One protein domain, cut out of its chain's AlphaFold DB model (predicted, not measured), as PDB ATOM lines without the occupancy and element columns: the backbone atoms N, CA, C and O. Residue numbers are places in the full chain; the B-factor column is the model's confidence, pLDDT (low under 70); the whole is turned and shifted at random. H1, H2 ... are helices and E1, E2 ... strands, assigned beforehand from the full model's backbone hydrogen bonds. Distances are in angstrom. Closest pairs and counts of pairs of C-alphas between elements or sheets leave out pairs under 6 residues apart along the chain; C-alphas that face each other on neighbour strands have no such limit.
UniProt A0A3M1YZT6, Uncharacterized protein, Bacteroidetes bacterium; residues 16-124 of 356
ATOM      1  N   TYR A  16     118.424  95.457  85.076       92.88
ATOM      2  CA  TYR A  16     119.228  94.253  84.976       92.88
ATOM      3  C   TYR A  16     120.519  94.506  84.186       92.88
ATOM      4  O   TYR A  16     120.479  95.018  83.068       92.88
ATOM      5  N   LYS A  17     121.667  94.128  84.755       93.56
ATOM      6  CA  LYS A  17     122.976  94.160  84.086       93.56
ATOM      7  C   LYS A  17     123.701  92.835  84.330       93.56
ATOM      8  O   LYS A  17     123.742  92.349  85.457       93.56
ATOM      9  N   GLU A  18     124.310  92.270  83.290       96.50
ATOM     10  CA  GLU A  18     125.225  91.131  83.427       96.50
ATOM     11  C   GLU A  18     126.673  91.596  83.314       96.50
ATOM     12  O   GLU A  18     127.020  92.390  82.441       96.50
ATOM     13  N   VAL A  19     127.530  91.084  84.193       96.62
ATOM     14  CA  VAL A  19     128.974  91.344  84.165       96.62
ATOM     15  C   VAL A  19     129.728  90.044  84.396       96.62
ATOM     16  O   VAL A  19     129.230  89.144  85.064       96.62
ATOM     17  N   VAL A  20     130.957  89.927  83.888       96.94
ATOM     18  CA  VAL A  20     131.779  88.736  84.166       96.94
ATOM     19  C   VAL A  20     132.094  88.665  85.659       96.94
ATOM     20  O   VAL A  20     131.786  87.675  86.311       96.94
ATOM     21  N   LYS A  21     132.642  89.740  86.225       97.06
ATOM     22  CA  LYS A  21     132.891  89.899  87.658       97.06
ATOM     23  C   LYS A  21     132.665  91.362  88.013       97.06
ATOM     24  O   LYS A  21     133.086  92.241  87.263       97.06
ATOM     25  N   TYR A  22     131.969  91.625  89.112       96.94
ATOM     26  CA  TYR A  22     131.768  92.991  89.572       96.94
ATOM     27  C   TYR A  22     133.023  93.467  90.301       96.94
ATOM     28  O   TYR A  22     133.545  92.776  91.178       96.94
ATOM     29  N   HIS A  23     133.508  94.646  89.929       94.88
ATOM     30  CA  HIS A  23     134.625  95.296  90.600       94.88
ATOM     31  C   HIS A  23     134.064  96.316  91.584       94.88
ATOM     32  O   HIS A  23     133.334  97.220  91.181       94.88
ATOM     33  N   LEU A  24     134.378  96.138  92.870       93.25
ATOM     34  CA  LEU A  24     133.938  97.062  93.910       93.25
ATOM     35  C   LEU A  24     134.493  98.465  93.627       93.25
ATOM     36  O   LEU A  24     135.677  98.584  93.301       93.25
ATOM     37  N   PRO A  25     133.664  99.512  93.738       88.81
ATOM     38  CA  PRO A  25     134.144 100.873  93.594       88.81
ATOM     39  C   PRO A  25     135.003 101.277  94.795       88.81
ATOM     40  O   PRO A  25     134.809 100.798  95.913       88.81
ATOM     41  N   GLU A  26     135.921 102.208  94.558       84.75
ATOM     42  CA  GLU A  26     136.712 102.874  95.592       84.75
ATOM     43  C   GLU A  26     136.168 104.289  95.838       84.75
ATOM     44  O   GLU A  26     135.653 104.936  94.922       84.75
ATOM     45  N   GLY A  27     136.307 104.787  97.068       78.56
ATOM     46  CA  GLY A  27     135.957 106.161  97.438       78.56
ATOM     47  C   GLY A  27     134.990 106.268  98.618       78.56
ATOM     48  O   GLY A  27     134.252 105.343  98.943       78.56
ATOM     49  N   GLU A  28     134.980 107.436  99.258       78.88
ATOM     50  CA  GLU A  28     134.191 107.712 100.473       78.88
ATOM     51  C   GLU A  28     132.695 107.970 100.205       78.88
ATOM     52  O   GLU A  28     131.898 108.132 101.133       78.88
ATOM     53  N   ASN A  29     132.296 108.040  98.933       82.50
ATOM     54  CA  ASN A  29     130.907 108.202  98.508       82.50
ATOM     55  C   ASN A  29     130.196 106.865  98.252       82.50
ATOM     56  O   ASN A  29     129.065 106.874  97.769       82.50
ATOM     57  N   TYR A  30     130.830 105.736  98.580       87.25
ATOM     58  CA  TYR A  30     130.229 104.412  98.480       87.25
ATOM     59  C   TYR A  30     130.057 103.774  99.856       87.25
ATOM     60  O   TYR A  30     130.950 103.827 100.699       87.25
ATOM     61  N   LEU A  31     128.916 103.120 100.055       89.94
ATOM     62  CA  LEU A  31     128.684 102.194 101.156       89.94
ATOM     63  C   LEU A  31     128.504 100.790 100.583       89.94
ATOM     64  O   LEU A  31     127.629 100.550  99.751       89.94
ATOM     65  N   ILE A  32     129.351  99.871 101.034       93.12
ATOM     66  CA  ILE A  32     129.351  98.472 100.612       93.12
ATOM     67  C   ILE A  32     128.789  97.643 101.761       93.12
ATOM     68  O   ILE A  32     129.303  97.697 102.877       93.12
ATOM     69  N   ILE A  33     127.741  96.875 101.478       94.12
ATOM     70  CA  ILE A  33     127.015  96.063 102.455       94.12
ATOM     71  C   ILE A  33     127.043  94.624 101.956       94.12
ATOM     72  O   ILE A  33     126.213  94.242 101.125       94.12
ATOM     73  N   PRO A  34     128.028  93.826 102.387       95.75
ATOM     74  CA  PRO A  34     128.157  92.464 101.908       95.75
ATOM     75  C   PRO A  34     127.019  91.572 102.418       95.75
ATOM     76  O   PRO A  34     126.471  91.783 103.495       95.75
ATOM     77  N   SER A  35     126.742  90.517 101.667       95.69
ATOM     78  CA  SER A  35     125.977  89.338 102.076       95.69
ATOM     79  C   SER A  35     126.809  88.104 101.751       95.69
ATOM     80  O   SER A  35     127.716  88.175 100.917       95.69
ATOM     81  N   ASP A  36     126.523  86.977 102.388       94.75
ATOM     82  CA  ASP A  36     127.167  85.727 101.995       94.75
ATOM     83  C   ASP A  36     126.487  85.126 100.751       94.75
ATOM     84  O   ASP A  36     125.315  85.381 100.441       94.75
ATOM     85  N   PHE A  37     127.239  84.318  99.998       93.19
ATOM     86  CA  PHE A  37     126.727  83.612  98.822       93.19
ATOM     87  C   PHE A  37     125.464  82.815  99.185       93.19
ATOM     88  O   PHE A  37     125.494  82.004 100.109       93.19
ATOM     89  N   ALA A  38     124.377  83.026  98.439       91.44
ATOM     90  CA  ALA A  38     123.071  82.387  98.637       91.44
ATOM     91  C   ALA A  38     122.389  82.622 100.009       91.44
ATOM     92  O   ALA A  38     121.502  81.854 100.367       91.44
ATOM     93  N   HIS A  39     122.763  83.675 100.747       93.94
ATOM     94  CA  HIS A  39     122.162  84.046 102.041       93.94
ATOM     95  C   HIS A  39     121.428  85.388 101.972       93.94
ATOM     96  O   HIS A  39     121.850  86.283 101.234       93.94
ATOM     97  N   GLU A  40     120.323  85.528 102.702       95.25
ATOM     98  CA  GLU A  40     119.506  86.751 102.719       95.25
ATOM     99  C   GLU A  40     120.049  87.815 103.676       95.25
ATOM    100  O   GLU A  40     119.785  89.007 103.504       95.25
ATOM    101  N   GLU A  41     120.835  87.388 104.660       94.75
ATOM    102  CA  GLU A  41     121.390  88.224 105.708       94.75
ATOM    103  C   GLU A  41     122.460  89.177 105.160       94.75
ATOM    104  O   GLU A  41     123.363  88.804 104.401       94.75
ATOM    105  N   LEU A  42     122.359  90.435 105.585       93.62
ATOM    106  CA  LEU A  42     123.333  91.478 105.296       93.62
ATOM    107  C   LEU A  42     124.293  91.606 106.479       93.62
ATOM    108  O   LEU A  42     123.874  91.567 107.636       93.62
ATOM    109  N   LYS A  43     125.589  91.758 106.198       91.50
ATOM    110  CA  LYS A  43     126.594  91.965 107.246       91.50
ATOM    111  C   LYS A  43     126.359  93.314 107.921       91.50
ATOM    112  O   LYS A  43     126.049  94.298 107.248       91.50
ATOM    113  N   GLU A  44     126.526  93.346 109.243       78.44
ATOM    114  CA  GLU A  44     126.324  94.559 110.036       78.44
ATOM    115  C   GLU A  44     127.169  95.725 109.518       78.44
ATOM    116  O   GLU A  44     128.358  95.589 109.214       78.44
ATOM    117  N   ILE A  45     126.547  96.899 109.475       74.56
ATOM    118  CA  ILE A  45     127.198  98.146 109.096       74.56
ATOM    119  C   ILE A  45     127.532  98.888 110.386       74.56
ATOM    120  O   ILE A  45     126.651  99.396 111.074       74.56
ATOM    121  N   SER A  46     128.816  98.977 110.724       59.72
ATOM    122  CA  SER A  46     129.280  99.727 111.903       59.72
ATOM    123  C   SER A  46     129.215 101.250 111.714       59.72
ATOM    124  O   SER A  46     129.316 102.010 112.680       59.72
ATOM    125  N   GLN A  47     129.043 101.716 110.475       62.38
ATOM    126  CA  GLN A  47     128.961 103.131 110.131       62.38
ATOM    127  C   GLN A  47     127.517 103.632 110.196       62.38
ATOM    128  O   GLN A  47     126.648 103.176 109.456       62.38
ATOM    129  N   LYS A  48     127.274 104.649 111.031       56.88
ATOM    130  CA  LYS A  48     126.065 105.468 110.907       56.88
ATOM    131  C   LYS A  48     126.087 106.142 109.538       56.88
ATOM    132  O   LYS A  48     126.961 106.969 109.274       56.88
ATOM    133  N   VAL A  49     125.130 105.797 108.685       59.25
ATOM    134  CA  VAL A  49     124.906 106.509 107.428       59.25
ATOM    135  C   VAL A  49     124.460 107.923 107.799       59.25
ATOM    136  O   VAL A  49     123.416 108.117 108.417       59.25
ATOM    137  N   SER A  50     125.315 108.910 107.529       58.25
ATOM    138  CA  SER A  50     124.930 110.321 107.627       58.25
ATOM    139  C   SER A  50     123.884 110.629 106.559       58.25
ATOM    140  O   SER A  50     123.823 109.935 105.546       58.25
ATOM    141  N   VAL A  51     123.070 111.666 106.782       58.03
ATOM    142  CA  VAL A  51     122.096 112.140 105.792       58.03
ATOM    143  C   VAL A  51     122.863 112.577 104.543       58.03
ATOM    144  O   VAL A  51     123.451 113.653 104.498       58.03
ATOM    145  N   LYS A  52     122.923 111.681 103.562       69.06
ATOM    146  CA  LYS A  52     123.498 111.882 102.238       69.06
ATOM    147  C   LYS A  52     122.471 111.375 101.242       69.06
ATOM    148  O   LYS A  52     121.980 110.255 101.396       69.06
ATOM    149  N   LEU A  53     122.171 112.182 100.231       77.25
ATOM    150  CA  LEU A  53     121.277 111.770  99.156       77.25
ATOM    151  C   LEU A  53     121.879 110.577  98.417       77.25
ATOM    152  O   LEU A  53     123.069 110.542  98.097       77.25
ATOM    153  N   ILE A  54     121.052 109.576  98.168       84.38
ATOM    154  CA  ILE A  54     121.414 108.365  97.450       84.38
ATOM    155  C   ILE A  54     121.346 108.668  95.953       84.38
ATOM    156  O   ILE A  54     120.363 109.199  95.450       84.38
ATOM    157  N   GLU A  55     122.397 108.337  95.219       83.12
ATOM    158  CA  GLU A  55     122.406 108.424  93.759       83.12
ATOM    159  C   GLU A  55     121.925 107.104  93.150       83.12
ATOM    160  O   GLU A  55     121.070 107.080  92.263       83.12
ATOM    161  N   SER A  56     122.453 105.982  93.651       89.19
ATOM    162  CA  SER A  56     122.044 104.656  93.196       89.19
ATOM    163  C   SER A  56     122.267 103.552  94.221       89.19
ATOM    164  O   SER A  56     123.103 103.662  95.121       89.19
ATOM    165  N   VAL A  57     121.533 102.455  94.039       93.62
ATOM    166  CA  VAL A  57     121.696 101.202  94.778       93.62
ATOM    167  C   VAL A  57     121.865 100.052  93.798       93.62
ATOM    168  O   VAL A  57     121.037  99.846  92.914       93.62
ATOM    169  N   SER A  58     122.931  99.276  93.959       96.50
ATOM    170  CA  SER A  58     123.190  98.077  93.162       96.50
ATOM    171  C   SER A  58     123.105  96.834  94.035       96.50
ATOM    172  O   SER A  58     123.893  96.705  94.970       96.50
ATOM    173  N   LEU A  59     122.200  95.909  93.716       97.69
ATOM    174  CA  LEU A  59     122.218  94.548  94.244       97.69
ATOM    175  C   LEU A  59     123.102  93.683  93.350       97.69
ATOM    176  O   LEU A  59     122.751  93.398  92.205       97.69
ATOM    177  N   VAL A  60     124.241  93.256  93.880       98.19
ATOM    178  CA  VAL A  60     125.202  92.411  93.177       98.19
ATOM    179  C   VAL A  60     125.067  90.973  93.665       98.19
ATOM    180  O   VAL A  60     125.073  90.700  94.866       98.19
ATOM    181  N   TYR A  61     124.950  90.032  92.732       97.00
ATOM    182  CA  TYR A  61     124.910  88.600  93.019       97.00
ATOM    183  C   TYR A  61     125.559  87.804  91.883       97.00
ATOM    184  O   TYR A  61     125.975  88.365  90.871       97.00
ATOM    185  N   THR A  62     125.693  86.493  92.041       96.56
ATOM    186  CA  THR A  62     126.163  85.586  90.983       96.56
ATOM    187  C   THR A  62     124.980  84.881  90.345       96.56
ATOM    188  O   THR A  62     124.138  84.351  91.061       96.56
ATOM    189  N   LYS A  63     124.947  84.800  89.013       94.12
ATOM    190  CA  LYS A  63     123.895  84.091  88.266       94.12
ATOM    191  C   LYS A  63     123.952  82.568  88.446       94.12
ATOM    192  O   LYS A  63     122.982  81.876  88.151       94.12
ATOM    193  N   TYR A  64     125.096  82.052  88.895       92.94
ATOM    194  CA  TYR A  64     125.299  80.631  89.138       92.94
ATOM    195  C   TYR A  64     124.232  80.055  90.073       92.94
ATOM    196  O   TYR A  64     124.003  80.558  91.171       92.94
ATOM    197  N   CYS A  65     123.628  78.956  89.634       89.50
ATOM    198  CA  CYS A  65     122.565  78.266  90.339       89.50
ATOM    199  C   CYS A  65     122.836  76.760  90.283       89.50
ATOM    200  O   CYS A  65     122.699  76.142  89.230       89.50
ATOM    201  N   PHE A  66     123.261  76.172  91.406       88.00
ATOM    202  CA  PHE A  66     123.523  74.731  91.481       88.00
ATOM    203  C   PHE A  66     122.227  73.907  91.458       88.00
ATOM    204  O   PHE A  66     122.152  72.886  90.783       88.00
ATOM    205  N   ASN A  67     121.208  74.354  92.201       89.44
ATOM    206  CA  ASN A  67     119.906  73.697  92.278       89.44
ATOM    207  C   ASN A  67     118.907  74.411  91.351       89.44
ATOM    208  O   ASN A  67     118.494  75.514  91.693       89.44
ATOM    209  N   PRO A  68     118.432  73.792  90.257       86.94
ATOM    210  CA  PRO A  68     117.482  74.424  89.337       86.94
ATOM    211  C   PRO A  68     116.165  74.889  89.977       86.94
ATOM    212  O   PRO A  68     115.497  75.752  89.419       86.94
ATOM    213  N   ALA A  69     115.783  74.332  91.131       90.62
ATOM    214  CA  ALA A  69     114.590  74.746  91.869       90.62
ATOM    215  C   ALA A  69     114.812  75.989  92.755       90.62
ATOM    216  O   ALA A  69     113.867  76.488  93.364       90.62
ATOM    217  N   PHE A  70     116.051  76.474  92.875       91.00
ATOM    218  CA  PHE A  70     116.372  77.641  93.685       91.00
ATOM    219  C   PHE A  70     115.793  78.920  93.068       91.00
ATOM    220  O   PHE A  70     116.043  79.246  91.906       91.00
ATOM    221  N   ASN A  71     115.041  79.672  93.872       92.75
ATOM    222  CA  ASN A  71     114.421  80.917  93.446       92.75
ATOM    223  C   ASN A  71     115.321  82.115  93.783       92.75
ATOM    224  O   ASN A  71     115.247  82.701  94.862       92.75
ATOM    225  N   GLN A  72     116.161  82.495  92.820       92.69
ATOM    226  CA  GLN A  72     117.065  83.637  92.952       92.69
ATOM    227  C   GLN A  72     116.327  84.977  93.116       92.69
ATOM    228  O   GLN A  72     116.841  85.873  93.788       92.69
ATOM    229  N   GLN A  73     115.142  85.123  92.519       92.31
ATOM    230  CA  GLN A  73     114.342  86.340  92.649       92.31
ATOM    231  C   GLN A  73     113.866  86.515  94.092       92.31
ATOM    232  O   GLN A  73     114.099  87.574  94.665       92.31
ATOM    233  N   ALA A  74     113.305  85.466  94.698       93.19
ATOM    234  CA  ALA A  74     112.838  85.508  96.084       93.19
ATOM    235  C   ALA A  74     113.971  85.848  97.069       93.19
ATOM    236  O   ALA A  74     113.782  86.663  97.968       93.19
ATOM    237  N   LEU A  75     115.176  85.292  96.867       94.75
ATOM    238  CA  LEU A  75     116.342  85.662  97.679       94.75
ATOM    239  C   LEU A  75     116.676  87.157  97.547       94.75
ATOM    240  O   LEU A  75     116.971  87.828  98.532       94.75
ATOM    241  N   ASN A  76     116.669  87.680  96.323       95.06
ATOM    242  CA  ASN A  76     117.016  89.075  96.074       95.06
ATOM    243  C   ASN A  76     115.952  90.043  96.617       95.06
ATOM    244  O   ASN A  76     116.316  91.099  97.129       95.06
ATOM    245  N   GLU A  77     114.670  89.675  96.553       94.50
ATOM    246  CA  GLU A  77     113.572  90.414  97.189       94.50
ATOM    247  C   GLU A  77     113.780  90.460  98.707       94.50
ATOM    248  O   GLU A  77     113.774  91.536  99.296       94.50
ATOM    249  N   LYS A  78     114.115  89.325  99.333       95.31
ATOM    250  CA  LYS A  78     114.358  89.295 100.777       95.31
ATOM    251  C   LYS A  78     115.566  90.130 101.212       95.31
ATOM    252  O   LYS A  78     115.517  90.834 102.217       95.31
ATOM    253  N   ARG A  79     116.643  90.113 100.422       95.62
ATOM    254  CA  ARG A  79     117.809  90.993 100.631       95.62
ATOM    255  C   ARG A  79     117.434  92.468 100.546       95.62
ATOM    256  O   ARG A  79     117.966  93.270 101.310       95.62
ATOM    257  N   TRP A  80     116.559  92.830  99.611       94.19
ATOM    258  CA  TRP A  80     116.081  94.200  99.464       94.19
ATOM    259  C   TRP A  80     115.267  94.648 100.680       94.19
ATOM    260  O   TRP A  80     115.555  95.711 101.224       94.19
ATOM    261  N   GLU A  81     114.353  93.811 101.175       92.44
ATOM    262  CA  GLU A  81     113.621  94.074 102.424       92.44
ATOM    263  C   GLU A  81     114.582  94.300 103.600       92.44
ATOM    264  O   GLU A  81     114.503  95.322 104.282       92.44
ATOM    265  N   ASN A  82     115.559  93.403 103.773       92.50
ATOM    266  CA  ASN A  82     116.565  93.516 104.831       92.50
ATOM    267  C   ASN A  82     117.380  94.819 104.707       92.50
ATOM    268  O   ASN A  82     117.709  95.450 105.710       92.50
ATOM    269  N   LEU A  83     117.690  95.271 103.486       91.75
ATOM    270  CA  LEU A  83     118.373  96.548 103.279       91.75
ATOM    271  C   LEU A  83     117.505  97.738 103.704       91.75
ATOM    272  O   LEU A  83     118.017  98.672 104.321       91.75
ATOM    273  N   GLN A  84     116.213  97.723 103.371       89.25
ATOM    274  CA  GLN A  84     115.284  98.800 103.725       89.25
ATOM    275  C   GLN A  84     115.100  98.930 105.241       89.25
ATOM    276  O   GLN A  84     114.920 100.042 105.736       89.25
ATOM    277  N   GLU A  85     115.198  97.825 105.985       88.00
ATOM    278  CA  GLU A  85     115.206  97.843 107.452       88.00
ATOM    279  C   GLU A  85     116.477  98.495 108.015       88.00
ATOM    280  O   GLU A  85     116.403  99.300 108.945       88.00
ATOM    281  N   ILE A  86     117.642  98.200 107.426       86.94
ATOM    282  CA  ILE A  86     118.929  98.781 107.840       86.94
ATOM    283  C   ILE A  86     119.018 100.266 107.464       86.94
ATOM    284  O   ILE A  86     119.584 101.069 108.210       86.94
ATOM    285  N   ILE A  87     118.461 100.646 106.311       86.19
ATOM    286  CA  ILE A  87     118.506 102.008 105.775       86.19
ATOM    287  C   ILE A  87     117.082 102.486 105.440       86.19
ATOM    288  O   ILE A  87     116.709 102.571 104.264       86.19
ATOM    289  N   PRO A  88     116.293 102.903 106.450       82.38
ATOM    290  CA  PRO A  88     114.924 103.382 106.241       82.38
ATOM    291  C   PRO A  88     114.823 104.583 105.286       82.38
ATOM    292  O   PRO A  88     113.791 104.784 104.646       82.38
ATOM    293  N   GLN A  89     115.908 105.360 105.138       78.88
ATOM    294  CA  GLN A  89     115.979 106.523 104.242       78.88
ATOM    295  C   GLN A  89     115.739 106.167 102.763       78.88
ATOM    296  O   GLN A  89     115.282 107.015 102.002       78.88
ATOM    297  N   LEU A  90     115.969 104.905 102.367       83.62
ATOM    298  CA  LEU A  90     115.666 104.391 101.025       83.62
ATOM    299  C   LEU A  90     114.189 104.532 100.650       83.62
ATOM    300  O   LEU A  90     113.866 104.562  99.464       83.62
ATOM    301  N   SER A  91     113.311 104.588 101.653       79.94
ATOM    302  CA  SER A  91     111.870 104.763 101.473       79.94
ATOM    303  C   SER A  91     111.430 106.227 101.572       79.94
ATOM    304  O   SER A  91     110.315 106.549 101.179       79.94
ATOM    305  N   ALA A  92     112.277 107.099 102.127       74.69
ATOM    306  CA  ALA A  92     111.971 108.514 102.322       74.69
ATOM    307  C   ALA A  92     112.375 109.367 101.114       74.69
ATOM    308  O   ALA A  92     111.651 110.294 100.762       74.69
ATOM    309  N   GLN A  93     113.511 109.047 100.487       77.50
ATOM    310  CA  GLN A  93     114.032 109.828  99.372       77.50
ATOM    311  C   GLN A  93     113.159 109.705  98.123       77.50
ATOM    312  O   GLN A  93     112.677 108.624  97.777       77.50
ATOM    313  N   ALA A  94     113.038 110.820  97.409       72.00
ATOM    314  CA  ALA A  94     112.234 110.934  96.213       72.00
ATOM    315  C   ALA A  94     112.553 109.930  95.093       72.00
ATOM    316  O   ALA A  94     111.636 109.307  94.547       72.00
ATOM    317  N   PHE A  95     113.831 109.834  94.719       85.38
ATOM    318  CA  PHE A  95     114.291 109.058  93.573       85.38
ATOM    319  C   PHE A  95     115.790 108.743  93.652       85.38
ATOM    320  O   PHE A  95     116.593 109.565  94.094       85.38
ATOM    321  N   TYR A  96     116.157 107.543  93.206       86.62
ATOM    322  CA  TYR A  96     117.523 107.076  92.965       86.62
ATOM    323  C   TYR A  96     117.470 105.874  92.017       86.62
ATOM    324  O   TYR A  96     116.453 105.180  91.938       86.62
ATOM    325  N   VAL A  97     118.569 105.595  91.317       87.69
ATOM    326  CA  VAL A  97     118.601 104.506  90.327       87.69
ATOM    327  C   VAL A  97     118.892 103.166  91.001       87.69
ATOM    328  O   VAL A  97     119.757 103.069  91.872       87.69
ATOM    329  N   LYS A  98     118.206 102.105  90.575       91.69
ATOM    330  CA  LYS A  98     118.392 100.751  91.108       91.69
ATOM    331  C   LYS A  98     118.954  99.816  90.043       91.69
ATOM    332  O   LYS A  98     118.465  99.787  88.914       91.69
ATOM    333  N   TYR A  99     119.960  99.024  90.403       94.38
ATOM    334  CA  TYR A  99     120.589  98.049  89.510       94.38
ATOM    335  C   TYR A  99     120.566  96.652  90.108       94.38
ATOM    336  O   TYR A  99     120.933  96.450  91.264       94.38
ATOM    337  N   LEU A 100     120.195  95.675  89.290       96.25
ATOM    338  CA  LEU A 100     120.297  94.259  89.596       96.25
ATOM    339  C   LEU A 100     121.441  93.675  88.763       96.25
ATOM    340  O   LEU A 100     121.302  93.461  87.559       96.25
ATOM    341  N   ILE A 101     122.591  93.453  89.398       97.38
ATOM    342  CA  ILE A 101     123.842  93.085  88.731       97.38
ATOM    343  C   ILE A 101     124.125  91.596  88.932       97.38
ATOM    344  O   ILE A 101     124.454  91.152  90.034       97.38
ATOM    345  N   ALA A 102     124.037  90.832  87.846       97.12
ATOM    346  CA  ALA A 102     124.300  89.401  87.825       97.12
ATOM    347  C   ALA A 102     125.715  89.105  87.306       97.12
ATOM    348  O   ALA A 102     126.059  89.407  86.164       97.12
ATOM    349  N   GLN A 103     126.539  88.484  88.146       98.00
ATOM    350  CA  GLN A 103     127.890  88.062  87.789       98.00
ATOM    351  C   GLN A 103     127.879  86.668  87.156       98.00
ATOM    352  O   GLN A 103     127.302  85.738  87.725       98.00
ATOM    353  N   THR A 104     128.525  86.513  86.003       97.38
ATOM    354  CA  THR A 104     128.482  85.286  85.182       97.38
ATOM    355  C   THR A 104     129.808  84.526  85.124       97.38
ATOM    356  O   THR A 104     129.854  83.412  84.614       97.38
ATOM    357  N   GLY A 105     130.888  85.094  85.662       96.25
ATOM    358  CA  GLY A 105     132.247  84.561  85.548       96.25
ATOM    359  C   GLY A 105     132.604  83.417  86.498       96.25
ATOM    360  O   GLY A 105     133.761  83.009  86.514       96.25
ATOM    361  N   CYS A 106     131.662  82.916  87.302       94.38
ATOM    362  CA  CYS A 106     131.888  81.787  88.204       94.38
ATOM    363  C   CYS A 106     131.025  80.581  87.798       94.38
ATOM    364  O   CYS A 106     129.842  80.732  87.489       94.38
ATOM    365  N   GLY A 107     131.629  79.388  87.765       93.44
ATOM    366  CA  GLY A 107     130.995  78.159  87.262       93.44
ATOM    367  C   GLY A 107     130.687  77.105  88.326       93.44
ATOM    368  O   GLY A 107     130.084  76.082  88.011       93.44
ATOM    369  N   ASP A 108     131.094  77.333  89.574       94.06
ATOM    370  CA  ASP A 108     130.910  76.402  90.681       94.06
ATOM    371  C   ASP A 108     130.776  77.140  92.020       94.06
ATOM    372  O   ASP A 108     131.137  78.309  92.159       94.06
ATOM    373  N   THR A 109     130.266  76.439  93.033       92.69
ATOM    374  CA  THR A 109     130.063  76.982  94.382       92.69
ATOM    375  C   THR A 109     131.328  77.489  95.072       92.69
ATOM    376  O   THR A 109     131.208  78.349  95.938       92.69
ATOM    377  N   VAL A 110     132.513  76.951  94.771       93.94
ATOM    378  CA  VAL A 110     133.762  77.390  95.412       93.94
ATOM    379  C   VAL A 110     134.150  78.747  94.845       93.94
ATOM    380  O   VAL A 110     134.270  79.708  95.599       93.94
ATOM    381  N   LEU A 111     134.226  78.852  93.519       94.88
ATOM    382  CA  LEU A 111     134.572  80.095  92.840       94.88
ATOM    383  C   LEU A 111     133.514  81.181  93.068       94.88
ATOM    384  O   LEU A 111     133.851  82.339  93.303       94.88
ATOM    385  N   CYS A 112     132.226  80.826  93.047       94.38
ATOM    386  CA  CYS A 112     131.166  81.808  93.251       94.38
ATOM    387  C   CYS A 112     131.150  82.389  94.665       94.38
ATOM    388  O   CYS A 112     130.700  83.515  94.811       94.38
ATOM    389  N   LYS A 113     131.663  81.700  95.691       95.44
ATOM    390  CA  LYS A 113     131.795  82.277  97.042       95.44
ATOM    391  C   LYS A 113     132.843  83.390  97.129       95.44
ATOM    392  O   LYS A 113     132.784  84.188  98.056       95.44
ATOM    393  N   GLU A 114     133.783  83.450  96.188       95.94
ATOM    394  CA  GLU A 114     134.814  84.497  96.133       95.94
ATOM    395  C   GLU A 114     134.332  85.779  95.438       95.94
ATOM    396  O   GLU A 114     135.034  86.794  95.415       95.94
ATOM    397  N   PHE A 115     133.162  85.735  94.803       97.50
ATOM    398  CA  PHE A 115     132.569  86.892  94.147       97.50
ATOM    399  C   PHE A 115     131.849  87.746  95.188       97.50
ATOM    400  O   PHE A 115     131.443  87.256  96.236       97.50
ATOM    401  N   PHE A 116     131.694  89.039  94.909       97.50
ATOM    402  CA  PHE A 116     130.964  89.911  95.820       97.50
ATOM    403  C   PHE A 116     129.458  89.640  95.733       97.50
ATOM    404  O   PHE A 116     128.902  89.591  94.633       97.50
ATOM    405  N   HIS A 117     128.796  89.543  96.884       97.69
ATOM    406  CA  HIS A 117     127.339  89.545  96.997       97.69
ATOM    407  C   HIS A 117     126.925  90.614  97.985       97.69
ATOM    408  O   HIS A 117     127.564  90.788  99.020       97.69
ATOM    409  N   GLY A 118     125.805  91.269  97.715       97.06
ATOM    410  CA  GLY A 118     125.231  92.275  98.600       97.06
ATOM    411  C   GLY A 118     124.981  93.579  97.868       97.06
ATOM    412  O   GLY A 118     124.801  93.593  96.648       97.06
ATOM    413  N   PHE A 119     124.956  94.673  98.616       96.50
ATOM    414  CA  PHE A 119     124.609  95.983  98.090       96.50
ATOM    415  C   PHE A 119     125.814  96.906  97.977       96.50
ATOM    416  O   PHE A 119     126.697  96.925  98.835       96.50
ATOM    417  N   VAL A 120     125.808  97.712  96.922       95.00
ATOM    418  CA  VAL A 120     126.678  98.875  96.766       95.00
ATOM    419  C   VAL A 120     125.789 100.095  96.608       95.00
ATOM    420  O   VAL A 120     125.019 100.188  95.652       95.00
ATOM    421  N   ILE A 121     125.881 101.016  97.559       91.44
ATOM    422  CA  ILE A 121     125.124 102.264  97.578       91.44
ATOM    423  C   ILE A 121     126.079 103.391  97.230       91.44
ATOM    424  O   ILE A 121     127.098 103.566  97.895       91.44
ATOM    425  N   LYS A 122     125.750 104.152  96.190       88.56
ATOM    426  CA  LYS A 122     126.471 105.363  95.808       88.56
ATOM    427  C   LYS A 122     125.701 106.568  96.328       88.56
ATOM    428  O   LYS A 122     124.520 106.718  96.021       88.56
ATOM    429  N   PHE A 123     126.367 107.427  97.086       80.94
ATOM    430  CA  PHE A 123     125.819 108.705  97.527       80.94
ATOM    431  C   PHE A 123     126.192 109.816  96.551       80.94
ATOM    432  O   PHE A 123     127.307 109.825  96.014       80.94
ATOM    433  N   ARG A 124     125.283 110.782  96.388       73.81
ATOM    434  CA  ARG A 124     125.581 112.046  95.716       73.81
ATOM    435  C   ARG A 124     126.668 112.761  96.508       73.81
ATOM    436  O   ARG A 124     126.635 112.805  97.742       73.81
TER     437      ARG A 124
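This is residues 16 to 124 of the 356 residues of an uncharacterized protein of Bacteroidetes bacterium (UniProt A0A3M1YZT6). The model is one twisted sheet of five strands with a single long helix, H1, over it near E3 and E5, only grazing it. The short helices H2 and H3 sit toward opposite ends of the long axis, along which E3 and E5 run. The printed part has 109 residues, with elements in the order E1, E2, E3, H1, H2, E4, H3, E5; the mixed sheet runs E1, E4, E3, E5, E2. The class is mixed, helices and strands, and the whole is compact, with a radius of gyration of the C-alphas of 13.9 A and spans of 40 by 26 by 26 A.

E1, residues 16 to 19, is an edge strand, parallel to E4, residues 97 to 103, at 41 degrees; N 17 and O 100 are 2.9 A apart, within hydrogen-bond range. E4 is parallel to E3, residues 54 to 62, at 18 degrees, with N 59 and O 99 2.8 A apart. E3 is antiparallel to E5, residues 118 to 123, at 160 degrees, with N 58 and O 120 2.8 A apart. E5 is antiparallel to the other edge strand, E2, residues 30 to 34, at 168 degrees, with N 33 and O 119 2.8 A apart. E1 and E2 are apart. H1, residues 72 to 86, is on the sheet but only grazes it, with residues 72 to 83; the closest C-alphas of H1 and E3 are those of Asn 76 and Leu 59, 7.8 A apart. H2, residues 88 to 91, is not on the sheet and is close to H1 but not clearly touching it, the closest C-alphas being those of Gln 84 and Leu 90, 6.2 A apart. E3, H1, H2 and E4 form a strand-helix-strand unit, two parallel neighbour strands with helices between them, and its crossover is right-handed. H3, residues 109 to 113, is only just not on the sheet, with 4 pairs of C-alphas within 10 A. In H1 and H3 every O i to N i+4 pair is within hydrogen-bond range; H2 is too short for such a pair.

E1 begins at C-alpha 16, (119.228, 94.253, 84.976), and measures 10.2 A from first to last C-alpha; E2 measures 12.6 A. E3, the longest strand, measures 24.2 A. H1 measures 21.3 A from C-alpha 72 at (117.065, 83.637, 92.952), and H2 5.8 A. E4 measures 19.1 A, H3 6.2 A and E5 16.5 A, ending at C-alpha 123, (125.819, 108.705, 97.527).

The C-alphas farthest apart are those of Val 51 and Pro 68, 41.4 A. The printed part has no cut. The link from E2 to E3, residues 35 to 53, is long. The mean pLDDT of the printed part is 89.0, and residues 46 to 52 are under 70.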